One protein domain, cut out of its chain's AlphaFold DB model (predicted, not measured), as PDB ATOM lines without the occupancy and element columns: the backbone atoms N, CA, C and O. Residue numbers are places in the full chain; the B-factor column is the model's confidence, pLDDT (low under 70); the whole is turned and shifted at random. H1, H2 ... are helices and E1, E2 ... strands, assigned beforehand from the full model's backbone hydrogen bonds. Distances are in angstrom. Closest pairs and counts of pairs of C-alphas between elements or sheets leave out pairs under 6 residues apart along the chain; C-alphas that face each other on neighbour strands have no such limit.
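Overview. This is residues 16 to 114 of the 220 residues of an uncharacterized protein of Maribacter sp (UniProt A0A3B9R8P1). What shape does the model have? A four-stranded sheet with H4 packed over one face makes a slab, and H1, H2 and H3 cluster towards one end of it. The stretch of residues 40 to 57, with no named element, lies at that end of the longest axis, and H5 at the opposite end. What is it made of? The printed part has 99 residues, with five named helices and four named strands in the order E1 H1 H2 H3 E2 E3 H4 E4 H5; the class is mixed, and the sheet, E2 E3 E1 E4, is antiparallel throughout. It is compact, with a radius of gyration of the C-alphas of 13.9 A, yet elongated in outline, spanning 46 by 24 by 19 A.

Arrangement. How do the strands pair? E2, residues 75 to 78, and E3, residues 82 to 87, are an antiparallel hairpin, with N 77 and O 84 within hydrogen-bond range at 2.8 A. E3 is antiparallel to E1, residues 16 to 20, at 158 degrees, with N 17 and O 85 2.9 A apart. E1 is antiparallel to the edge strand E4, residues 103 to 108, at 167 degrees, with N 16 and O 107 2.9 A apart. What is on the sheet? H4, residues 89 to 98, is on one face at a height over the sheet of 8.6 A, two layers in all, and runs along E1 at 1 degrees on the local plane; the closest C-alphas of the two are those of Asn 17 and Ala 92, 7.0 A apart. E3, H4 and E4 form a split strand-helix-strand unit, two strands running the same way with E1 between them, and its crossover is right-handed. H1, residues 24 to 27, only grazes the sheet. How do the other helices stand? H2, residues 32 to 39, and H3, residues 58 to 70, touch as a helical hairpin, opposite ways at a shallow tilt of 34 degrees, only just short of steep, with the closest C-alphas, of Leu 35 and Ala 64, 5.7 A apart. H3 touches H1 with residues 60 to 64 alone, the closest C-alphas being those of Ala 24 and Val 60, 6.4 A apart; H3 and H4 are near each other. H5, residues 111 to 114, touches no helix and is not on the sheet. Are the helix backbones paired? In H2, H3 and H4 every O i to N i+4 pair is within hydrogen-bond range, while H1 and H5 are too short for such a pair.

Along the chain. Where do the elements begin and end? E1 begins at C-alpha 16, (257.933, -45.647, 290.997), and H5 ends at C-alpha 114, (260.589, -33.032, 283.512). Which are longer? H3 measures 18.1 A from first to last C-alpha, E3 16.3 A, E4 14.6 A and H4 14.4 A.

Size, cuts and confidence. How large is it? The two C-alphas farthest apart, of Ile 44 and Asn 112, are 46.6 A apart, and the printed part has no cut. Which link is long, and where is confidence low? The link from H2 to H3 is long, with 18 residues, and the other links are tight. The pLDDT is under 70 in residues 45 to 53 and 109 to 114.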
ATOM      1  N   LYS A  16     258.759 -44.533 290.552       88.62
ATOM      2  CA  LYS A  16     257.933 -45.647 290.997       88.62
ATOM      3  C   LYS A  16     258.785 -46.543 291.883       88.62
ATOM      4  O   LYS A  16     259.795 -47.055 291.422       88.62
ATOM      5  N   ASN A  17     258.339 -46.780 293.106       91.19
ATOM      6  CA  ASN A  17     258.981 -47.698 294.039       91.19
ATOM      7  C   ASN A  17     258.043 -48.871 294.310       91.19
ATOM      8  O   ASN A  17     256.845 -48.665 294.526       91.19
ATOM      9  N   VAL A  18     258.580 -50.084 294.277       93.94
ATOM     10  CA  VAL A  18     257.844 -51.324 294.530       93.94
ATOM     11  C   VAL A  18     258.351 -51.928 295.830       93.94
ATOM     12  O   VAL A  18     259.559 -51.976 296.061       93.94
ATOM     13  N   PHE A  19     257.420 -52.367 296.671       96.06
ATOM     14  CA  PHE A  19     257.711 -52.984 297.955       96.06
ATOM     15  C   PHE A  19     256.955 -54.297 298.106       96.06
ATOM     16  O   PHE A  19     255.767 -54.359 297.783       96.06
ATOM     17  N   ASP A  20     257.621 -55.303 298.656       95.62
ATOM     18  CA  ASP A  20     257.052 -56.606 298.974       95.62
ATOM     19  C   ASP A  20     256.461 -56.564 300.384       95.62
ATOM     20  O   ASP A  20     257.135 -56.715 301.406       95.62
ATOM     21  N   MET A  21     255.161 -56.284 300.427       93.12
ATOM     22  CA  MET A  21     254.387 -56.099 301.653       93.12
ATOM     23  C   MET A  21     253.108 -56.942 301.570       93.12
ATOM     24  O   MET A  21     252.023 -56.396 301.360       93.12
ATOM     25  N   PRO A  22     253.203 -58.276 301.719       89.81
ATOM     26  CA  PRO A  22     252.053 -59.179 301.590       89.81
ATOM     27  C   PRO A  22     250.956 -58.939 302.639       89.81
ATOM     28  O   PRO A  22     249.797 -59.297 302.437       89.81
ATOM     29  N   TRP A  23     251.309 -58.279 303.741       88.88
ATOM     30  CA  TRP A  23     250.405 -57.866 304.812       88.88
ATOM     31  C   TRP A  23     249.658 -56.553 304.517       88.88
ATOM     32  O   TRP A  23     248.642 -56.273 305.146       88.88
ATOM     33  N   ALA A  24     250.100 -55.740 303.550       90.31
ATOM     34  CA  ALA A  24     249.533 -54.403 303.324       90.31
ATOM     35  C   ALA A  24     248.067 -54.423 302.864       90.31
ATOM     36  O   ALA A  24     247.369 -53.416 302.990       90.31
ATOM     37  N   GLY A  25     247.586 -55.565 302.358       86.56
ATOM     38  CA  GLY A  25     246.185 -55.768 301.985       86.56
ATOM     39  C   GLY A  25     245.189 -55.540 303.129       86.56
ATOM     40  O   GLY A  25     244.048 -55.179 302.847       86.56
ATOM     41  N   ILE A  26     245.626 -55.661 304.391       86.31
ATOM     42  CA  ILE A  26     244.812 -55.378 305.587       86.31
ATOM     43  C   ILE A  26     244.264 -53.945 305.566       86.31
ATOM     44  O   ILE A  26     243.146 -53.712 306.009       86.31
ATOM     45  N   LEU A  27     245.010 -52.995 304.990       87.81
ATOM     46  CA  LEU A  27     244.643 -51.576 304.946       87.81
ATOM     47  C   LEU A  27     243.444 -51.263 304.039       87.81
ATOM     48  O   LEU A  27     243.035 -50.104 303.950       87.81
ATOM     49  N   TYR A  28     242.912 -52.240 303.300       84.19
ATOM     50  CA  TYR A  28     241.763 -52.014 302.435       84.19
ATOM     51  C   TYR A  28     240.446 -52.019 303.242       84.19
ATOM     52  O   TYR A  28     240.215 -52.949 304.006       84.19
ATOM     53  N   PRO A  29     239.537 -51.046 303.025       87.06
ATOM     54  CA  PRO A  29     239.656 -49.914 302.107       87.06
ATOM     55  C   PRO A  29     240.588 -48.819 302.643       87.06
ATOM     56  O   PRO A  29     240.546 -48.461 303.810       87.06
ATOM     57  N   THR A  30     241.383 -48.188 301.776       89.12
ATOM     58  CA  THR A  30     242.326 -47.134 302.199       89.12
ATOM     59  C   THR A  30     241.652 -45.756 302.319       89.12
ATOM     60  O   THR A  30     242.201 -44.754 301.845       89.12
ATOM     61  N   SER A  31     240.435 -45.672 302.862       89.81
ATOM     62  CA  SER A  31     239.790 -44.387 303.182       89.81
ATOM     63  C   SER A  31     240.445 -43.752 304.411       89.81
ATOM     64  O   SER A  31     241.054 -44.454 305.211       89.81
ATOM     65  N   ASP A  32     240.356 -42.427 304.551       90.25
ATOM     66  CA  ASP A  32     240.962 -41.731 305.698       90.25
ATOM     67  C   ASP A  32     240.326 -42.209 307.014       90.25
ATOM     68  O   ASP A  32     241.039 -42.518 307.960       90.25
ATOM     69  N   GLU A  33     239.002 -42.391 307.025       90.69
ATOM     70  CA  GLU A  33     238.261 -42.952 308.161       90.69
ATOM     71  C   GLU A  33     238.742 -44.361 308.544       90.69
ATOM     72  O   GLU A  33     238.963 -44.639 309.719       90.69
ATOM     73  N   ASN A  34     238.923 -45.259 307.568       89.56
ATOM     74  CA  ASN A  34     239.324 -46.636 307.860       89.56
ATOM     75  C   ASN A  34     240.753 -46.711 308.404       89.56
ATOM     76  O   ASN A  34     241.014 -47.435 309.361       89.56
ATOM     77  N   LEU A  35     241.672 -45.933 307.822       91.69
ATOM     78  CA  LEU A  35     243.045 -45.856 308.321       91.69
ATOM     79  C   LEU A  35     243.095 -45.252 309.727       91.69
ATOM     80  O   LEU A  35     243.841 -45.757 310.559       91.69
ATOM     81  N   GLN A  36     242.276 -44.236 310.014       92.81
ATOM     82  CA  GLN A  36     242.191 -43.648 311.349       92.81
ATOM     83  C   GLN A  36     241.694 -44.669 312.381       92.81
ATOM     84  O   GLN A  36     242.336 -44.843 313.407       92.81
ATOM     85  N   LYS A  37     240.644 -45.445 312.071       89.88
ATOM     86  CA  LYS A  37     240.167 -46.527 312.956       89.88
ATOM     87  C   LYS A  37     241.248 -47.562 313.270       89.88
ATOM     88  O   LYS A  37     241.303 -48.062 314.391       89.88
ATOM     89  N   MET A  38     242.104 -47.893 312.297       89.69
ATOM     90  CA  MET A  38     243.240 -48.798 312.526       89.69
ATOM     91  C   MET A  38     244.256 -48.184 313.488       89.69
ATOM     92  O   MET A  38     244.708 -48.869 314.397       89.69
ATOM     93  N   LEU A  39     244.587 -46.902 313.311       89.69
ATOM     94  CA  LEU A  39     245.503 -46.180 314.199       89.69
ATOM     95  C   LEU A  39     244.946 -46.028 315.619       89.69
ATOM     96  O   LEU A  39     245.709 -46.132 316.575       89.69
ATOM     97  N   ASP A  40     243.636 -45.836 315.751       89.44
ATOM     98  CA  ASP A  40     242.946 -45.689 317.037       89.44
ATOM     99  C   ASP A  40     242.697 -47.035 317.742       89.44
ATOM    100  O   ASP A  40     242.182 -47.064 318.857       89.44
ATOM    101  N   GLY A  41     243.006 -48.164 317.091       83.31
ATOM    102  CA  GLY A  41     242.752 -49.507 317.626       83.31
ATOM    103  C   GLY A  41     241.270 -49.899 317.684       83.31
ATOM    104  O   GLY A  41     240.922 -50.892 318.315       83.31
ATOM    105  N   THR A  42     240.387 -49.141 317.028       83.56
ATOM    106  CA  THR A  42     238.929 -49.386 316.996       83.56
ATOM    107  C   THR A  42     238.480 -50.167 315.759       83.56
ATOM    108  O   THR A  42     237.296 -50.458 315.581       83.56
ATOM    109  N   HIS A  43     239.418 -50.494 314.873       79.56
ATOM    110  CA  HIS A  43     239.155 -51.273 313.675       79.56
ATOM    111  C   HIS A  43     238.886 -52.745 314.016       79.56
ATOM    112  O   HIS A  43     239.663 -53.388 314.715       79.56
ATOM    113  N   ILE A  44     237.803 -53.297 313.468       73.31
ATOM    114  CA  ILE A  44     237.466 -54.717 313.608       73.31
ATOM    115  C   ILE A  44     238.373 -55.510 312.664       73.31
ATOM    116  O   ILE A  44     238.334 -55.287 311.453       73.31
ATOM    117  N   ASP A  45     239.195 -56.414 313.202       66.00
ATOM    118  CA  ASP A  45     240.129 -57.234 312.420       66.00
ATOM    119  C   ASP A  45     239.444 -57.872 311.194       66.00
ATOM    120  O   ASP A  45     238.446 -58.595 311.290       66.00
ATOM    121  N   THR A  46     239.967 -57.584 310.000       60.62
ATOM    122  CA  THR A  46     239.356 -57.968 308.724       60.62
ATOM    123  C   THR A  46     239.759 -59.386 308.325       60.62
ATOM    124  O   THR A  46     240.643 -59.610 307.499       60.62
ATOM    125  N   LEU A  47     239.025 -60.376 308.841       53.38
ATOM    126  CA  LEU A  47     239.176 -61.802 308.492       53.38
ATOM    127  C   LEU A  47     239.027 -62.101 306.982       53.38
ATOM    128  O   LEU A  47     239.458 -63.149 306.500       53.38
ATOM    129  N   HIS A  48     238.412 -61.194 306.218       54.19
ATOM    130  CA  HIS A  48     237.953 -61.459 304.850       54.19
ATOM    131  C   HIS A  48     238.955 -61.093 303.742       54.19
ATOM    132  O   HIS A  48     238.719 -61.444 302.587       54.19
ATOM    133  N   LEU A  49     240.056 -60.395 304.051       56.53
ATOM    134  CA  LEU A  49     240.954 -59.834 303.024       56.53
ATOM    135  C   LEU A  49     242.248 -60.632 302.834       56.53
ATOM    136  O   LEU A  49     242.771 -60.687 301.720       56.53
ATOM    137  N   ASN A  50     242.755 -61.282 303.887       61.34
ATOM    138  CA  ASN A  50     243.948 -62.120 303.814       61.34
ATOM    139  C   ASN A  50     243.977 -63.135 304.973       61.34
ATOM    140  O   ASN A  50     244.219 -62.775 306.119       61.34
ATOM    141  N   LYS A  51     243.754 -64.427 304.679       63.88
ATOM    142  CA  LYS A  51     243.704 -65.486 305.710       63.88
ATOM    143  C   LYS A  51     245.028 -65.647 306.473       63.88
ATOM    144  O   LYS A  51     245.011 -66.067 307.624       63.88
ATOM    145  N   MET A  52     246.159 -65.298 305.851       66.19
ATOM    146  CA  MET A  52     247.485 -65.380 306.480       66.19
ATOM    147  C   MET A  52     247.860 -64.116 307.262       66.19
ATOM    148  O   MET A  52     248.640 -64.194 308.204       66.19
ATOM    149  N   PHE A  53     247.291 -62.964 306.904       67.62
ATOM    150  CA  PHE A  53     247.608 -61.668 307.502       67.62
ATOM    151  C   PHE A  53     246.301 -60.954 307.863       67.62
ATOM    152  O   PHE A  53     245.755 -60.214 307.051       67.62
ATOM    153  N   HIS A  54     245.777 -61.217 309.062       70.25
ATOM    154  CA  HIS A  54     244.468 -60.719 309.513       70.25
ATOM    155  C   HIS A  54     244.543 -59.801 310.741       70.25
ATOM    156  O   HIS A  54     243.549 -59.165 311.072       70.25
ATOM    157  N   LYS A  55     245.703 -59.731 311.407       78.88
ATOM    158  CA  LYS A  55     245.924 -58.881 312.582       78.88
ATOM    159  C   LYS A  55     246.642 -57.601 312.190       78.88
ATOM    160  O   LYS A  55     247.614 -57.642 311.433       78.88
ATOM    161  N   VAL A  56     246.190 -56.488 312.752       84.06
ATOM    162  CA  VAL A  56     246.891 -55.209 312.663       84.06
ATOM    163  C   VAL A  56     248.126 -55.259 313.572       84.06
ATOM    164  O   VAL A  56     248.003 -55.399 314.784       84.06
ATOM    165  N   ASP A  57     249.318 -55.176 312.982       87.31
ATOM    166  CA  ASP A  57     250.599 -55.114 313.695       87.31
ATOM    167  C   ASP A  57     251.287 -53.746 313.507       87.31
ATOM    168  O   ASP A  57     250.806 -52.878 312.774       87.31
ATOM    169  N   ASP A  58     252.441 -53.548 314.150       89.94
ATOM    170  CA  ASP A  58     253.202 -52.292 314.067       89.94
ATOM    171  C   ASP A  58     253.556 -51.893 312.620       89.94
ATOM    172  O   ASP A  58     253.497 -50.721 312.248       89.94
ATOM    173  N   LYS A  59     253.842 -52.869 311.747       91.38
ATOM    174  CA  LYS A  59     254.170 -52.611 310.336       91.38
ATOM    175  C   LYS A  59     252.955 -52.085 309.571       91.38
ATOM    176  O   LYS A  59     253.087 -51.133 308.794       91.38
ATOM    177  N   VAL A  60     251.778 -52.662 309.820       90.44
ATOM    178  CA  VAL A  60     250.497 -52.199 309.267       90.44
ATOM    179  C   VAL A  60     250.202 -50.772 309.729       90.44
ATOM    180  O   VAL A  60     249.940 -49.905 308.890       90.44
ATOM    181  N   LEU A  61     250.315 -50.499 311.033       92.81
ATOM    182  CA  LEU A  61     250.076 -49.171 311.610       92.81
ATOM    183  C   LEU A  61     251.048 -48.124 311.059       92.81
ATOM    184  O   LEU A  61     250.639 -47.026 310.670       92.81
ATOM    185  N   ARG A  62     252.330 -48.477 310.936       95.62
ATOM    186  CA  ARG A  62     253.357 -47.607 310.356       95.62
ATOM    187  C   ARG A  62     253.030 -47.231 308.911       95.62
ATOM    188  O   ARG A  62     253.177 -46.066 308.538       95.62
ATOM    189  N   LEU A  63     252.563 -48.182 308.099       95.19
ATOM    190  CA  LEU A  63     252.133 -47.909 306.728       95.19
ATOM    191  C   LEU A  63     250.845 -47.070 306.680       95.19
ATOM    192  O   LEU A  63     250.765 -46.147 305.868       95.19
ATOM    193  N   ALA A  64     249.867 -47.344 307.549       94.69
ATOM    194  CA  ALA A  64     248.632 -46.563 307.652       94.69
ATOM    195  C   ALA A  64     248.929 -45.088 307.958       94.69
ATOM    196  O   ALA A  64     248.518 -44.205 307.198       94.69
ATOM    197  N   LYS A  65     249.733 -44.832 308.999       96.50
ATOM    198  CA  LYS A  65     250.172 -43.488 309.389       96.50
ATOM    199  C   LYS A  65     250.916 -42.791 308.254       96.50
ATOM    200  O   LYS A  65     250.573 -41.677 307.877       96.50
ATOM    201  N   PHE A  66     251.868 -43.485 307.628       96.69
ATOM    202  CA  PHE A  66     252.613 -42.940 306.495       96.69
ATOM    203  C   PHE A  66     251.698 -42.542 305.326       96.69
ATOM    204  O   PHE A  66     251.884 -41.495 304.701       96.69
ATOM    205  N   ILE A  67     250.691 -43.365 305.020       95.44
ATOM    206  CA  ILE A  67     249.706 -43.043 303.990       95.44
ATOM    207  C   ILE A  67     248.907 -41.799 304.372       95.44
ATOM    208  O   ILE A  67     248.701 -40.962 303.497       95.44
ATOM    209  N   MET A  68     248.456 -41.666 305.621       94.88
ATOM    210  CA  MET A  68     247.684 -40.504 306.073       94.88
ATOM    211  C   MET A  68     248.501 -39.210 305.996       94.88
ATOM    212  O   MET A  68     248.067 -38.257 305.346       94.88
ATOM    213  N   ASP A  69     249.719 -39.219 306.537       95.81
ATOM    214  CA  ASP A  69     250.592 -38.044 306.609       95.81
ATOM    215  C   ASP A  69     250.976 -37.515 305.217       95.81
ATOM    216  O   ASP A  69     251.066 -36.306 304.981       95.81
ATOM    217  N   TYR A  70     251.188 -38.420 304.255       94.81
ATOM    218  CA  TYR A  70     251.809 -38.076 302.975       94.81
ATOM    219  C   TYR A  70     250.937 -38.326 301.741       94.81
ATOM    220  O   TYR A  70     251.406 -38.158 300.610       94.81
ATOM    221  N   ARG A  71     249.645 -38.639 301.904       90.81
ATOM    222  CA  ARG A  71     248.702 -38.942 300.804       90.81
ATOM    223  C   ARG A  71     248.718 -37.931 299.656       90.81
ATOM    224  O   ARG A  71     248.511 -38.289 298.499       90.81
ATOM    225  N   LYS A  72     248.936 -36.649 299.958       89.75
ATOM    226  CA  LYS A  72     248.949 -35.557 298.965       89.75
ATOM    227  C   LYS A  72     250.248 -35.512 298.141       89.75
ATOM    228  O   LYS A  72     250.245 -35.016 297.004       89.75
ATOM    229  N   GLN A  73     251.338 -36.055 298.685       89.12
ATOM    230  CA  GLN A  73     252.690 -36.042 298.112       89.12
ATOM    231  C   GLN A  73     253.003 -37.282 297.269       89.12
ATOM    232  O   GLN A  73     254.009 -37.304 296.565       89.12
ATOM    233  N   MET A  74     252.124 -38.284 297.269       90.38
ATOM    234  CA  MET A  74     252.310 -39.518 296.510       90.38
ATOM    235  C   MET A  74     250.996 -40.051 295.940       90.38
ATOM    236  O   MET A  74     249.898 -39.627 296.300       90.38
ATOM    237  N   LYS A  75     251.107 -41.022 295.040       88.62
ATOM    238  CA  LYS A  75     250.028 -41.966 294.744       88.62
ATOM    239  C   LYS A  75     250.505 -43.350 295.113       88.62
ATOM    240  O   LYS A  75     251.687 -43.643 294.992       88.62
ATOM    241  N   PHE A  76     249.589 -44.198 295.541       90.56
ATOM    242  CA  PHE A  76     249.931 -45.552 295.932       90.56
ATOM    243  C   PHE A  76     248.892 -46.536 295.421       90.56
ATOM    244  O   PHE A  76     247.745 -46.182 295.139       90.56
ATOM    245  N   ARG A  77     249.326 -47.781 295.272       88.50
ATOM    246  CA  ARG A  77     248.478 -48.917 294.955       88.50
ATOM    247  C   ARG A  77     248.887 -50.064 295.857       88.50
ATOM    248  O   ARG A  77     250.022 -50.519 295.775       88.50
ATOM    249  N   ILE A  78     247.943 -50.530 296.661       88.38
ATOM    250  CA  ILE A  78     248.086 -51.765 297.422       88.38
ATOM    251  C   ILE A  78     247.563 -52.899 296.542       88.38
ATOM    252  O   ILE A  78     246.452 -52.835 296.011       88.38
ATOM    253  N   GLN A  79     248.409 -53.892 296.311       83.88
ATOM    254  CA  GLN A  79     248.073 -55.161 295.681       83.88
ATOM    255  C   GLN A  79     248.287 -56.273 296.709       83.88
ATOM    256  O   GLN A  79     248.845 -56.039 297.774       83.88
ATOM    257  N   GLN A  80     247.839 -57.485 296.392       77.00
ATOM    258  CA  GLN A  80     247.830 -58.596 297.346       77.00
ATOM    259  C   GLN A  80     249.206 -58.900 297.963       77.00
ATOM    260  O   GLN A  80     249.276 -59.193 299.148       77.00
ATOM    261  N   TYR A  81     250.285 -58.794 297.180       85.62
ATOM    262  CA  TYR A  81     251.646 -59.107 297.636       85.62
ATOM    263  C   TYR A  81     252.604 -57.916 297.605       85.62
ATOM    264  O   TYR A  81     253.743 -58.028 298.048       85.62
ATOM    265  N   SER A  82     252.166 -56.776 297.074       90.25
ATOM    266  CA  SER A  82     253.051 -55.640 296.858       90.25
ATOM    267  C   SER A  82     252.348 -54.305 297.014       90.25
ATOM    268  O   SER A  82     251.158 -54.148 296.730       90.25
ATOM    269  N   VAL A  83     253.122 -53.312 297.432       92.75
ATOM    270  CA  VAL A  83     252.707 -51.915 297.469       92.75
ATOM    271  C   VAL A  83     253.559 -51.143 296.480       92.75
ATOM    272  O   VAL A  83     254.783 -51.240 296.466       92.75
ATOM    273  N   ILE A  84     252.898 -50.372 295.623       91.81
ATOM    274  CA  ILE A  84     253.560 -49.542 294.623       91.81
ATOM    275  C   ILE A  84     253.303 -48.087 294.969       91.81
ATOM    276  O   ILE A  84     252.148 -47.661 294.996       91.81
ATOM    277  N   PHE A  85     254.370 -47.316 295.152       91.75
ATOM    278  CA  PHE A  85     254.308 -45.874 295.344       91.75
ATOM    279  C   PHE A  85     254.806 -45.127 294.113       91.75
ATOM    280  O   PHE A  85     255.796 -45.507 293.498       91.75
ATOM    281  N   TYR A  86     254.139 -44.024 293.794       88.38
ATOM    282  CA  TYR A  86     254.524 -43.061 292.774       88.38
ATOM    283  C   TYR A  86     254.764 -41.716 293.455       88.38
ATOM    284  O   TYR A  86     253.856 -41.177 294.093       88.38
ATOM    285  N   SER A  87     255.974 -41.174 293.328       87.62
ATOM    286  CA  SER A  87     256.385 -39.923 293.978       87.62
ATOM    287  C   SER A  87     257.432 -39.156 293.152       87.62
ATOM    288  O   SER A  87     257.838 -39.609 292.081       87.62
ATOM    289  N   ASN A  88     257.815 -37.952 293.589       85.44
ATOM    290  CA  ASN A  88     258.967 -37.239 293.022       85.44
ATOM    291  C   ASN A  88     260.289 -37.843 293.549       85.44
ATOM    292  O   ASN A  88     260.263 -38.748 294.376       85.44
ATOM    293  N   LYS A  89     261.442 -37.361 293.066       84.56
ATOM    294  CA  LYS A  89     262.758 -37.923 293.427       84.56
ATOM    295  C   LYS A  89     263.019 -37.892 294.936       84.56
ATOM    296  O   LYS A  89     263.369 -38.915 295.518       84.56
ATOM    297  N   ASP A  90     262.819 -36.735 295.557       86.25
ATOM    298  CA  ASP A  90     263.181 -36.526 296.963       86.25
ATOM    299  C   ASP A  90     262.282 -37.353 297.887       86.25
ATOM    300  O   ASP A  90     262.743 -38.030 298.806       86.25
ATOM    301  N   PHE A  91     260.983 -37.385 297.585       91.19
ATOM    302  CA  PHE A  91     260.030 -38.170 298.352       91.19
ATOM    303  C   PHE A  91     260.178 -39.676 298.089       91.19
ATOM    304  O   PHE A  91     259.973 -40.476 298.999       91.19
ATOM    305  N   ALA A  92     260.618 -40.084 296.895       90.31
ATOM    306  CA  ALA A  92     260.934 -41.481 296.602       90.31
ATOM    307  C   ALA A  92     262.052 -42.013 297.501       90.31
ATOM    308  O   ALA A  92     261.904 -43.111 298.038       90.31
ATOM    309  N   ALA A  93     263.117 -41.231 297.708       90.25
ATOM    310  CA  ALA A  93     264.192 -41.585 298.633       90.25
ATOM    311  C   ALA A  93     263.664 -41.735 300.069       90.25
ATOM    312  O   ALA A  93     263.970 -42.717 300.741       90.25
ATOM    313  N   LYS A  94     262.780 -40.829 300.514       95.38
ATOM    314  CA  LYS A  94     262.122 -40.934 301.827       95.38
ATOM    315  C   LYS A  94     261.294 -42.215 301.978       95.38
ATOM    316  O   LYS A  94     261.391 -42.869 303.014       95.38
ATOM    317  N   ILE A  95     260.493 -42.588 300.974       95.00
ATOM    318  CA  ILE A  95     259.699 -43.831 301.005       95.00
ATOM    319  C   ILE A  95     260.627 -45.049 301.107       95.00
ATOM    320  O   ILE A  95     260.396 -45.916 301.947       95.00
ATOM    321  N   VAL A  96     261.682 -45.097 300.285       94.69
ATOM    322  CA  VAL A  96     262.661 -46.196 300.279       94.69
ATOM    323  C   VAL A  96     263.354 -46.311 301.634       94.69
ATOM    324  O   VAL A  96     263.348 -47.388 302.212       94.69
ATOM    325  N   ASN A  97     263.831 -45.205 302.205       95.00
ATOM    326  CA  ASN A  97     264.447 -45.208 303.535       95.00
ATOM    327  C   ASN A  97     263.464 -45.636 304.638       95.00
ATOM    328  O   ASN A  97     263.847 -46.320 305.581       95.00
ATOM    329  N   THR A  98     262.186 -45.260 304.526       95.69
ATOM    330  CA  THR A  98     261.166 -45.619 305.527       95.69
ATOM    331  C   THR A  98     260.875 -47.121 305.520       95.69
ATOM    332  O   THR A  98     260.711 -47.718 306.581       95.69
ATOM    333  N   PHE A  99     260.820 -47.739 304.340       95.75
ATOM    334  CA  PHE A  99     260.404 -49.133 304.168       95.75
ATOM    335  C   PHE A  99     261.487 -50.008 303.528       95.75
ATOM    336  O   PHE A  99     261.172 -50.944 302.795       95.75
ATOM    337  N   TRP A 100     262.756 -49.708 303.815       94.38
ATOM    338  CA  TRP A 100     263.927 -50.323 303.182       94.38
ATOM    339  C   TRP A 100     263.881 -51.852 303.189       94.38
ATOM    340  O   TRP A 100     264.081 -52.484 302.158       94.38
ATOM    341  N   ASN A 101     263.495 -52.441 304.323       94.81
ATOM    342  CA  ASN A 101     263.424 -53.893 304.517       94.81
ATOM    343  C   ASN A 101     262.434 -54.607 303.580       94.81
ATOM    344  O   ASN A 101     262.479 -55.825 303.459       94.81
ATOM    345  N   HIS A 102     261.521 -53.865 302.952       94.06
ATOM    346  CA  HIS A 102     260.528 -54.387 302.015       94.06
ATOM    347  C   HIS A 102     260.793 -53.940 300.576       94.06
ATOM    348  O   HIS A 102     259.978 -54.213 299.700       94.06
ATOM    349  N   TRP A 103     261.854 -53.179 300.315       94.44
ATOM    350  CA  TRP A 103     262.068 -52.558 299.016       94.44
ATOM    351  C   TRP A 103     262.512 -53.589 297.970       94.44
ATOM    352  O   TRP A 103     263.523 -54.259 298.135       94.44
ATOM    353  N   ASN A 104     261.748 -53.686 296.880       90.62
ATOM    354  CA  ASN A 104     261.981 -54.624 295.774       90.62
ATOM    355  C   ASN A 104     262.497 -53.907 294.506       90.62
ATOM    356  O   ASN A 104     262.889 -54.520 293.519       90.62
ATOM    357  N   GLY A 105     262.508 -52.573 294.500       88.44
ATOM    358  CA  GLY A 105     263.165 -51.814 293.443       88.44
ATOM    359  C   GLY A 105     262.502 -50.491 293.108       88.44
ATOM    360  O   GLY A 105     261.384 -50.169 293.534       88.44
ATOM    361  N   SER A 106     263.225 -49.712 292.313       85.69
ATOM    362  CA  SER A 106     262.819 -48.386 291.868       85.69
ATOM    363  C   SER A 106     262.966 -48.259 290.362       85.69
ATOM    364  O   SER A 106     263.975 -48.634 289.777       85.69
ATOM    365  N   GLU A 107     261.953 -47.681 289.734       83.75
ATOM    366  CA  GLU A 107     261.956 -47.318 288.326       83.75
ATOM    367  C   GLU A 107     261.898 -45.789 288.248       83.75
ATOM    368  O   GLU A 107     260.922 -45.162 288.681       83.75
ATOM    369  N   CYS A 108     262.963 -45.184 287.721       75.62
ATOM    370  CA  CYS A 108     262.959 -43.773 287.357       75.62
ATOM    371  C   CYS A 108     262.326 -43.628 285.973       75.62
ATOM    372  O   CYS A 108     262.668 -44.336 285.025       75.62
ATOM    373  N   LEU A 109     261.392 -42.698 285.854       66.88
ATOM    374  CA  LEU A 109     260.729 -42.389 284.601       66.88
ATOM    375  C   LEU A 109     261.552 -41.314 283.892       66.88
ATOM    376  O   LEU A 109     261.944 -40.331 284.518       66.88
ATOM    377  N   ASN A 110     261.844 -41.547 282.608       59.94
ATOM    378  CA  ASN A 110     262.832 -40.825 281.797       59.94
ATOM    379  C   ASN A 110     262.898 -39.305 282.117       59.94
ATOM    380  O   ASN A 110     261.871 -38.638 282.010       59.94
ATOM    381  N   PRO A 111     264.079 -38.736 282.446       50.88
ATOM    382  CA  PRO A 111     264.280 -37.314 282.769       50.88
ATOM    383  C   PRO A 111     263.736 -36.309 281.745       50.88
ATOM    384  O   PRO A 111     263.420 -35.179 282.122       50.88
ATOM    385  N   ASN A 112     263.564 -36.710 280.479       53.81
ATOM    386  CA  ASN A 112     262.906 -35.891 279.452       53.81
ATOM    387  C   ASN A 112     261.438 -35.569 279.799       53.81
ATOM    388  O   ASN A 112     260.867 -34.616 279.275       53.81
ATOM    389  N   ALA A 113     260.851 -36.304 280.748       53.91
ATOM    390  CA  ALA A 113     259.536 -36.060 281.321       53.91
ATOM    391  C   ALA A 113     259.469 -34.862 282.294       53.91
ATOM    392  O   ALA A 113     258.395 -34.510 282.777       53.91
ATOM    393  N   LYS A 114     260.590 -34.198 282.608       49.28
ATOM    394  CA  LYS A 114     260.589 -33.032 283.512       49.28
ATOM    395  C   LYS A 114     259.950 -31.772 282.909       49.28
ATOM    396  O   LYS A 114     259.580 -30.880 283.662       49.28
TER     397      LYS A 114